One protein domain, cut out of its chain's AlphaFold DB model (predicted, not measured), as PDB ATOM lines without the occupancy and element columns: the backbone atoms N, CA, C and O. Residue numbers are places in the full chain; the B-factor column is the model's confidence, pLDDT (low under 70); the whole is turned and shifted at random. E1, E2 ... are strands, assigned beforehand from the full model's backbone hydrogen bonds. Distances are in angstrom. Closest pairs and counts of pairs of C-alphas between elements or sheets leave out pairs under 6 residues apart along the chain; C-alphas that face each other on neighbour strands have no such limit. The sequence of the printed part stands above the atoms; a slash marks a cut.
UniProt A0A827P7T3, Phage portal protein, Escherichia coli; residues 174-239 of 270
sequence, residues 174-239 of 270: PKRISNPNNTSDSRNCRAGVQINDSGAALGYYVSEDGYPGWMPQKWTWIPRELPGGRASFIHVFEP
ATOM      1  N   PRO A 174     219.006 450.202 495.658       95.94
ATOM      2  CA  PRO A 174     218.138 451.043 494.827       95.94
ATOM      3  C   PRO A 174     218.361 452.550 495.009       95.94
ATOM      4  O   PRO A 174     218.129 453.329 494.086       95.94
ATOM      5  N   LYS A 175     218.866 452.958 496.182       93.06
ATOM      6  CA  LYS A 175     219.189 454.348 496.549       93.06
ATOM      7  C   LYS A 175     220.341 454.930 495.731       93.06
ATOM      8  O   LYS A 175     220.481 456.144 495.651       93.06
ATOM      9  N   ARG A 176     221.166 454.067 495.136       95.44
ATOM     10  CA  ARG A 176     222.278 454.453 494.261       95.44
ATOM     11  C   ARG A 176     221.862 454.554 492.796       95.44
ATOM     12  O   ARG A 176     222.680 454.936 491.970       95.44
ATOM     13  N   ILE A 177     220.629 454.186 492.455       97.12
ATOM     14  CA  ILE A 177     220.127 454.261 491.083       97.12
ATOM     15  C   ILE A 177     219.390 455.581 490.920       97.12
ATOM     16  O   ILE A 177     218.275 455.748 491.419       97.12
ATOM     17  N   SER A 178     220.037 456.527 490.246       96.25
ATOM     18  CA  SER A 178     219.481 457.851 489.973       96.25
ATOM     19  C   SER A 178     220.058 458.442 488.692       96.25
ATOM     20  O   SER A 178     221.108 458.012 488.207       96.25
ATOM     21  N   ASN A 179     219.360 459.431 488.129       96.50
ATOM     22  CA  ASN A 179     219.867 460.154 486.969       96.50
ATOM     23  C   ASN A 179     221.193 460.846 487.330       96.50
ATOM     24  O   ASN A 179     221.322 461.375 488.442       96.50
ATOM     25  N   PRO A 180     222.168 460.899 486.406       95.69
ATOM     26  CA  PRO A 180     223.414 461.622 486.625       95.69
ATOM     27  C   PRO A 180     223.169 463.056 487.097       95.69
ATOM     28  O   PRO A 180     222.312 463.758 486.552       95.69
ATOM     29  N   ASN A 181     223.920 463.482 488.116       92.38
ATOM     30  CA  ASN A 181     223.783 464.792 488.764       92.38
ATOM     31  C   ASN A 181     222.382 465.071 489.340       92.38
ATOM     32  O   ASN A 181     222.027 466.229 489.541       92.38
ATOM     33  N   ASN A 182     221.581 464.028 489.588       89.62
ATOM     34  CA  ASN A 182     220.180 464.130 490.010       89.62
ATOM     35  C   ASN A 182     219.333 465.013 489.077       89.62
ATOM     36  O   ASN A 182     218.446 465.743 489.519       89.62
ATOM     37  N   THR A 183     219.631 464.960 487.778       94.25
ATOM     38  CA  THR A 183     218.844 465.646 486.748       94.25
ATOM     39  C   THR A 183     217.413 465.108 486.692       94.25
ATOM     40  O   THR A 183     217.158 463.944 487.005       94.25
ATOM     41  N   SER A 184     216.465 465.963 486.304       95.38
ATOM     42  CA  SER A 184     215.063 465.573 486.146       95.38
ATOM     43  C   SER A 184     214.889 464.476 485.100       95.38
ATOM     44  O   SER A 184     215.674 464.367 484.156       95.38
ATOM     45  N   ASP A 185     213.833 463.686 485.271       96.69
ATOM     46  CA  ASP A 185     213.487 462.627 484.335       96.69
ATOM     47  C   ASP A 185     213.198 463.175 482.937       96.69
ATOM     48  O   ASP A 185     212.687 464.279 482.741       96.69
ATOM     49  N   SER A 186     213.534 462.359 481.949       95.56
ATOM     50  CA  SER A 186     213.277 462.600 480.537       95.56
ATOM     51  C   SER A 186     212.517 461.416 479.947       95.56
ATOM     52  O   SER A 186     212.338 460.381 480.590       95.56
ATOM     53  N   ARG A 187     212.102 461.525 478.680       93.50
ATOM     54  CA  ARG A 187     211.406 460.429 477.990       93.50
ATOM     55  C   ARG A 187     212.183 459.107 478.063       93.50
ATOM     56  O   ARG A 187     211.549 458.079 478.281       93.50
ATOM     57  N   ASN A 188     213.512 459.166 477.922       95.00
ATOM     58  CA  ASN A 188     214.367 457.992 477.739       95.00
ATOM     59  C   ASN A 188     215.288 457.707 478.939       95.00
ATOM     60  O   ASN A 188     215.983 456.699 478.922       95.00
ATOM     61  N   CYS A 189     215.316 458.556 479.966       97.25
ATOM     62  CA  CYS A 189     216.069 458.322 481.199       97.25
ATOM     63  C   CYS A 189     215.219 458.762 482.390       97.25
ATOM     64  O   CYS A 189     214.921 459.953 482.510       97.25
ATOM     65  N   ARG A 190     214.792 457.799 483.211       96.94
ATOM     66  CA  ARG A 190     213.892 458.004 484.349       96.94
ATOM     67  C   ARG A 190     214.449 457.309 485.575       96.94
ATOM     68  O   ARG A 190     214.773 456.124 485.509       96.94
ATOM     69  N   ALA A 191     214.583 458.039 486.676       96.56
ATOM     70  CA  ALA A 191     215.067 457.529 487.952       96.56
ATOM     71  C   ALA A 191     216.306 456.616 487.819       96.56
ATOM     72  O   ALA A 191     216.374 455.544 488.406       96.56
ATOM     73  N   GLY A 192     217.295 457.007 487.018       97.19
ATOM     74  CA  GLY A 192     218.540 456.269 486.805       97.19
ATOM     75  C   GLY A 192     218.446 455.079 485.851       97.19
ATOM     76  O   GLY A 192     219.459 454.416 485.638       97.19
ATOM     77  N   VAL A 193     217.283 454.814 485.255       98.31
ATOM     78  CA  VAL A 193     217.082 453.785 484.230       98.31
ATOM     79  C   VAL A 193     216.982 454.461 482.874       98.31
ATOM     80  O   VAL A 193     216.095 455.277 482.628       98.31
ATOM     81  N   GLN A 194     217.880 454.104 481.967       98.25
ATOM     82  CA  GLN A 194     217.788 454.548 480.582       98.25
ATOM     83  C   GLN A 194     217.092 453.462 479.769       98.25
ATOM     84  O   GLN A 194     217.476 452.290 479.800       98.25
ATOM     85  N   ILE A 195     216.075 453.875 479.029       97.50
ATOM     86  CA  ILE A 195     215.155 453.021 478.285       97.50
ATOM     87  C   ILE A 195     215.202 453.348 476.791       97.50
ATOM     88  O   ILE A 195     215.588 454.452 476.391       97.50
ATOM     89  N   ASN A 196     214.836 452.370 475.965       96.31
ATOM     90  CA  ASN A 196     214.604 452.574 474.538       96.31
ATOM     91  C   ASN A 196     213.161 453.036 474.262       96.31
ATOM     92  O   ASN A 196     212.344 453.145 475.174       96.31
ATOM     93  N   ASP A 197     212.831 453.270 472.990       94.88
ATOM     94  CA  ASP A 197     211.493 453.728 472.582       94.88
ATOM     95  C   ASP A 197     210.370 452.715 472.873       94.88
ATOM     96  O   ASP A 197     209.204 453.098 472.919       94.88
ATOM     97  N   SER A 198     210.712 451.442 473.090       94.62
ATOM     98  CA  SER A 198     209.790 450.377 473.507       94.62
ATOM     99  C   SER A 198     209.677 450.228 475.030       94.62
ATOM    100  O   SER A 198     209.017 449.305 475.492       94.62
ATOM    101  N   GLY A 199     210.355 451.072 475.816       92.75
ATOM    102  CA  GLY A 199     210.361 451.004 477.282       92.75
ATOM    103  C   GLY A 199     211.327 449.972 477.877       92.75
ATOM    104  O   GLY A 199     211.448 449.873 479.096       92.75
ATOM    105  N   ALA A 200     212.070 449.222 477.057       95.38
ATOM    106  CA  ALA A 200     213.032 448.252 477.565       95.38
ATOM    107  C   ALA A 200     214.278 448.958 478.123       95.38
ATOM    108  O   ALA A 200     214.884 449.797 477.452       95.38
ATOM    109  N   ALA A 201     214.693 448.575 479.334       97.19
ATOM    110  CA  ALA A 201     215.914 449.085 479.951       97.19
ATOM    111  C   ALA A 201     217.157 448.710 479.127       97.19
ATOM    112  O   ALA A 201     217.402 447.531 478.859       97.19
ATOM    113  N   LEU A 202     217.949 449.720 478.769       97.62
ATOM    114  CA  LEU A 202     219.262 449.591 478.126       97.62
ATOM    115  C   LEU A 202     220.380 449.446 479.167       97.62
ATOM    116  O   LEU A 202     221.411 448.818 478.921       97.62
ATOM    117  N   GLY A 203     220.173 450.023 480.346       98.19
ATOM    118  CA  GLY A 203     221.137 450.032 481.432       98.19
ATOM    119  C   GLY A 203     220.776 451.052 482.502       98.19
ATOM    120  O   GLY A 203     219.708 451.672 482.472       98.19
ATOM    121  N   TYR A 204     221.690 451.202 483.449       98.62
ATOM    122  CA  TYR A 204     221.436 451.866 484.714       98.62
ATOM    123  C   TYR A 204     222.586 452.801 485.065       98.62
ATOM    124  O   TYR A 204     223.763 452.462 484.907       98.62
ATOM    125  N   TYR A 205     222.244 453.975 485.579       98.31
ATOM    126  CA  TYR A 205     223.189 454.899 486.181       98.31
ATOM    127  C   TYR A 205     223.300 454.604 487.672       98.31
ATOM    128  O   TYR A 205     222.353 454.787 488.434       98.31
ATOM    129  N   VAL A 206     224.481 454.149 488.082       98.06
ATOM    130  CA  VAL A 206     224.785 453.815 489.473       98.06
ATOM    131  C   VAL A 206     225.691 454.887 490.053       98.06
ATOM    132  O   VAL A 206     226.838 455.037 489.627       98.06
ATOM    133  N   SER A 207     225.193 455.628 491.033       96.62
ATOM    134  CA  SER A 207     225.982 456.582 491.796       96.62
ATOM    135  C   SER A 207     227.033 455.860 492.642       96.62
ATOM    136  O   SER A 207     226.856 454.707 493.057       96.62
ATOM    137  N   GLU A 208     228.137 456.523 492.952       94.12
ATOM    138  CA  GLU A 208     229.005 456.089 494.046       94.12
ATOM    139  C   GLU A 208     228.264 456.125 495.392       94.12
ATOM    140  O   GLU A 208     227.161 456.673 495.501       94.12
ATOM    141  N   ASP A 209     228.851 455.487 496.403       90.56
ATOM    142  CA  ASP A 209     228.369 455.661 497.768       90.56
ATOM    143  C   ASP A 209     228.725 457.077 498.229       90.56
ATOM    144  O   ASP A 209     229.893 457.460 498.235       90.56
ATOM    145  N   GLY A 210     227.701 457.864 498.558       85.06
ATOM    146  CA  GLY A 210     227.875 459.240 499.001       85.06
ATOM    147  C   GLY A 210     228.390 459.347 500.433       85.06
ATOM    148  O   GLY A 210     228.778 460.438 500.838       85.06
ATOM    149  N   TYR A 211     228.387 458.274 501.230       88.50
ATOM    150  CA  TYR A 211     228.859 458.330 502.612       88.50
ATOM    151  C   TYR A 211     230.398 458.460 502.691       88.50
ATOM    152  O   TYR A 211     231.106 457.734 501.993       88.50
ATOM    153  N   PRO A 212     230.950 459.343 503.555       88.62
ATOM    154  CA  PRO A 212     230.274 460.183 504.556       88.62
ATOM    155  C   PRO A 212     229.884 461.596 504.085       88.62
ATOM    156  O   PRO A 212     229.424 462.393 504.895       88.62
ATOM    157  N   GLY A 213     230.066 461.942 502.808       84.88
ATOM    158  CA  GLY A 213     229.704 463.254 502.252       84.88
ATOM    159  C   GLY A 213     228.201 463.477 502.025       84.88
ATOM    160  O   GLY A 213     227.796 464.593 501.716       84.88
ATOM    161  N   TRP A 214     227.377 462.431 502.162       79.88
ATOM    162  CA  TRP A 214     225.915 462.399 501.975       79.88
ATOM    163  C   TRP A 214     225.403 462.818 500.588       79.88
ATOM    164  O   TRP A 214     224.194 462.822 500.360       79.88
ATOM    165  N   MET A 215     226.297 463.121 499.644       82.94
ATOM    166  CA  MET A 215     225.963 463.466 498.263       82.94
ATOM    167  C   MET A 215     226.901 462.749 497.288       82.94
ATOM    168  O   MET A 215     228.108 463.008 497.326       82.94
ATOM    169  N   PRO A 216     226.384 461.882 496.397       84.38
ATOM    170  CA  PRO A 216     227.210 461.254 495.374       84.38
ATOM    171  C   PRO A 216     227.733 462.307 494.392       84.38
ATOM    172  O   PRO A 216     226.983 463.188 493.971       84.38
ATOM    173  N   GLN A 217     229.007 462.205 494.012       85.00
ATOM    174  CA  GLN A 217     229.644 463.109 493.048       85.00
ATOM    175  C   GLN A 217     229.816 462.456 491.674       85.00
ATOM    176  O   GLN A 217     230.013 463.144 490.673       85.00
ATOM    177  N   LYS A 218     229.738 461.122 491.605       94.44
ATOM    178  CA  LYS A 218     229.982 460.353 490.385       94.44
ATOM    179  C   LYS A 218     228.909 459.302 490.128       94.44
ATOM    180  O   LYS A 218     228.514 458.569 491.030       94.44
ATOM    181  N   TRP A 219     228.529 459.167 488.859       97.12
ATOM    182  CA  TRP A 219     227.673 458.099 488.345       97.12
ATOM    183  C   TRP A 219     228.436 457.266 487.325       97.12
ATOM    184  O   TRP A 219     229.198 457.790 486.514       97.12
ATOM    185  N   THR A 220     228.222 455.958 487.364       97.62
ATOM    186  CA  THR A 220     228.754 455.010 486.390       97.62
ATOM    187  C   THR A 220     227.593 454.403 485.626       97.62
ATOM    188  O   THR A 220     226.669 453.858 486.226       97.62
ATOM    189  N   TRP A 221     227.645 454.500 484.302       98.00
ATOM    190  CA  TRP A 221     226.717 453.801 483.427       98.00
ATOM    191  C   TRP A 221     227.080 452.316 483.358       98.00
ATOM    192  O   TRP A 221     228.231 451.972 483.077       98.00
ATOM    193  N   ILE A 222     226.105 451.441 483.601       97.88
ATOM    194  CA  ILE A 222     226.265 449.989 483.514       97.88
ATOM    195  C   ILE A 222     225.203 449.449 482.553       97.88
ATOM    196  O   ILE A 222     224.013 449.656 482.798       97.88
ATOM    197  N   PRO A 223     225.591 448.753 481.468       98.06
ATOM    198  CA  PRO A 223     224.614 448.182 480.553       98.06
ATOM    199  C   PRO A 223     223.822 447.071 481.249       98.06
ATOM    200  O   PRO A 223     224.335 446.380 482.137       98.06
ATOM    201  N   ARG A 224     222.574 446.872 480.823       97.50
ATOM    202  CA  ARG A 224     221.750 445.746 481.283       97.50
ATOM    203  C   ARG A 224     222.373 444.409 480.874       97.50
ATOM    204  O   ARG A 224     222.466 443.495 481.692       97.50
ATOM    205  N   GLU A 225     222.843 444.328 479.631       97.19
ATOM    206  CA  GLU A 225     223.444 443.139 479.027       97.19
ATOM    207  C   GLU A 225     224.826 443.456 478.443       97.19
ATOM    208  O   GLU A 225     225.064 444.526 477.881       97.19
ATOM    209  N   LEU A 226     225.750 442.506 478.565       95.06
ATOM    210  CA  LEU A 226     227.037 442.535 477.874       95.06
ATOM    211  C   LEU A 226     226.849 442.207 476.381       95.06
ATOM    212  O   LEU A 226     225.847 441.591 476.024       95.06
ATOM    213  N   PRO A 227     227.839 442.490 475.506       92.56
ATOM    214  CA  PRO A 227     227.735 442.213 474.066       92.56
ATOM    215  C   PRO A 227     227.361 440.770 473.679       92.56
ATOM    216  O   PRO A 227     226.875 440.545 472.579       92.56
ATOM    217  N   GLY A 228     227.571 439.791 474.567       91.31
ATOM    218  CA  GLY A 228     227.168 438.393 474.369       91.31
ATOM    219  C   GLY A 228     225.773 438.029 474.896       91.31
ATOM    220  O   GLY A 228     225.499 436.846 475.064       91.31
ATOM    221  N   GLY A 229     224.935 439.004 475.259       91.56
ATOM    222  CA  GLY A 229     223.589 438.788 475.813       91.56
ATOM    223  C   GLY A 229     223.557 438.358 477.286       91.56
ATOM    224  O   GLY A 229     222.493 438.185 477.872       91.56
ATOM    225  N   ARG A 230     224.718 438.193 477.931       92.62
ATOM    226  CA  ARG A 230     224.784 437.916 479.372       92.62
ATOM    227  C   ARG A 230     224.314 439.146 480.143       92.62
ATOM    228  O   ARG A 230     224.915 440.209 480.001       92.62
ATOM    229  N   ALA A 231     223.333 438.980 481.026       94.50
ATOM    230  CA  ALA A 231     222.939 440.028 481.963       94.50
ATOM    231  C   ALA A 231     224.145 440.480 482.813       94.50
ATOM    232  O   ALA A 231     224.778 439.669 483.496       94.50
ATOM    233  N   SER A 232     224.468 441.772 482.758       96.38
ATOM    234  CA  SER A 232     225.469 442.430 483.612       96.38
ATOM    235  C   SER A 232     224.834 443.147 484.789       96.38
ATOM    236  O   SER A 232     225.442 443.226 485.857       96.38
ATOM    237  N   PHE A 233     223.619 443.659 484.607       98.06
ATOM    238  CA  PHE A 233     222.878 444.353 485.646       98.06
ATOM    239  C   PHE A 233     221.445 443.841 485.678       98.06
ATOM    240  O   PHE A 233     220.719 443.914 484.689       98.06
ATOM    241  N   ILE A 234     221.075 443.273 486.816       97.81
ATOM    242  CA  ILE A 234     219.801 442.610 487.047       97.81
ATOM    243  C   ILE A 234     218.968 443.547 487.909       97.81
ATOM    244  O   ILE A 234     219.383 443.923 489.004       97.81
ATOM    245  N   HIS A 235     217.798 443.909 487.408       98.12
ATOM    246  CA  HIS A 235     216.796 444.695 488.111       98.12
ATOM    247  C   HIS A 235     215.579 443.811 488.330       98.12
ATOM    248  O   HIS A 235     215.052 443.245 487.373       98.12
ATOM    249  N   VAL A 236     215.176 443.653 489.587       97.31
ATOM    250  CA  VAL A 236     214.035 442.821 489.968       97.31
ATOM    251  C   VAL A 236     212.988 443.711 490.616       97.31
ATOM    252  O   VAL A 236     213.249 444.321 491.652       97.31
ATOM    253  N   PHE A 237     211.815 443.758 489.998       97.00
ATOM    254  CA  PHE A 237     210.588 444.335 490.530       97.00
ATOM    255  C   PHE A 237     209.401 443.706 489.794       97.00
ATOM    256  O   PHE A 237     209.592 443.080 488.747       97.00
ATOM    257  N   GLU A 238     208.198 443.865 490.334       94.44
ATOM    258  CA  GLU A 238     206.949 443.430 489.703       94.44
ATOM    259  C   GLU A 238     206.259 444.640 489.041       94.44
ATOM    260  O   GLU A 238     205.736 445.503 489.752       94.44
ATOM    261  N   PRO A 239     206.289 444.768 487.698       93.81
ATOM    262  CA  PRO A 239     205.599 445.850 487.006       93.81
ATOM    263  C   PRO A 239     204.085 445.638 487.057       93.81
ATOM    264  O   PRO A 239     203.604 444.534 486.799       93.81
TER     265      PRO A 239
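Overview. This is residues 174 to 239 of the 270 residues of the protein "Phage portal protein" of Escherichia coli (UniProt A0A827P7T3). With little regular structure, this is a narrow three-stranded antiparallel sheet, E1 E2 E3, lengthened at one end by the loop from E2 to E3. An unnamed lead-in, residues 174 to 192, loops beside E1, and E4 starts near the end of E3 and heads away. The 66 printed residues hold 19 in four strands, E1 to E4, with no named helix: all strand, compact, radius of gyration of the C-alphas 12.5 A, spans 36 by 25 by 23 A.

Arrangement. E1, residues 193 to 195, E2, 201 to 207, and E3, 219 to 223, form a meander, each strand the antiparallel neighbour of the one before. The hairpin E1 and E2 has N 202 and O 194 at 2.8 A; the hairpin E2 and E3 has N 220 and O 206 at 2.8 A, both within hydrogen-bond range. E1 and E3 are apart. Residues 189 to 190 pair antiparallel with 193 to 194 of E1. E4, residues 233 to 236, pairs with no named strand; its closest C-alphas to E3 are Phe 233 and Pro 223, 6.6 A.

Along the chain. E2 spans 17.3 A from C-alpha 201 at (215.914, 449.085, 479.951), E3 13.0 A, E4 10.0 A to C-alpha 236 at (214.035, 442.821, 489.968), E1 6.3 A.

Size, cuts and confidence. The C-alphas farthest apart, Ser 198 and Pro 212, are 38.5 A apart. The link E2 to E3 is long; the printed part has no cut, and no printed residue is under 70 in pLDDT.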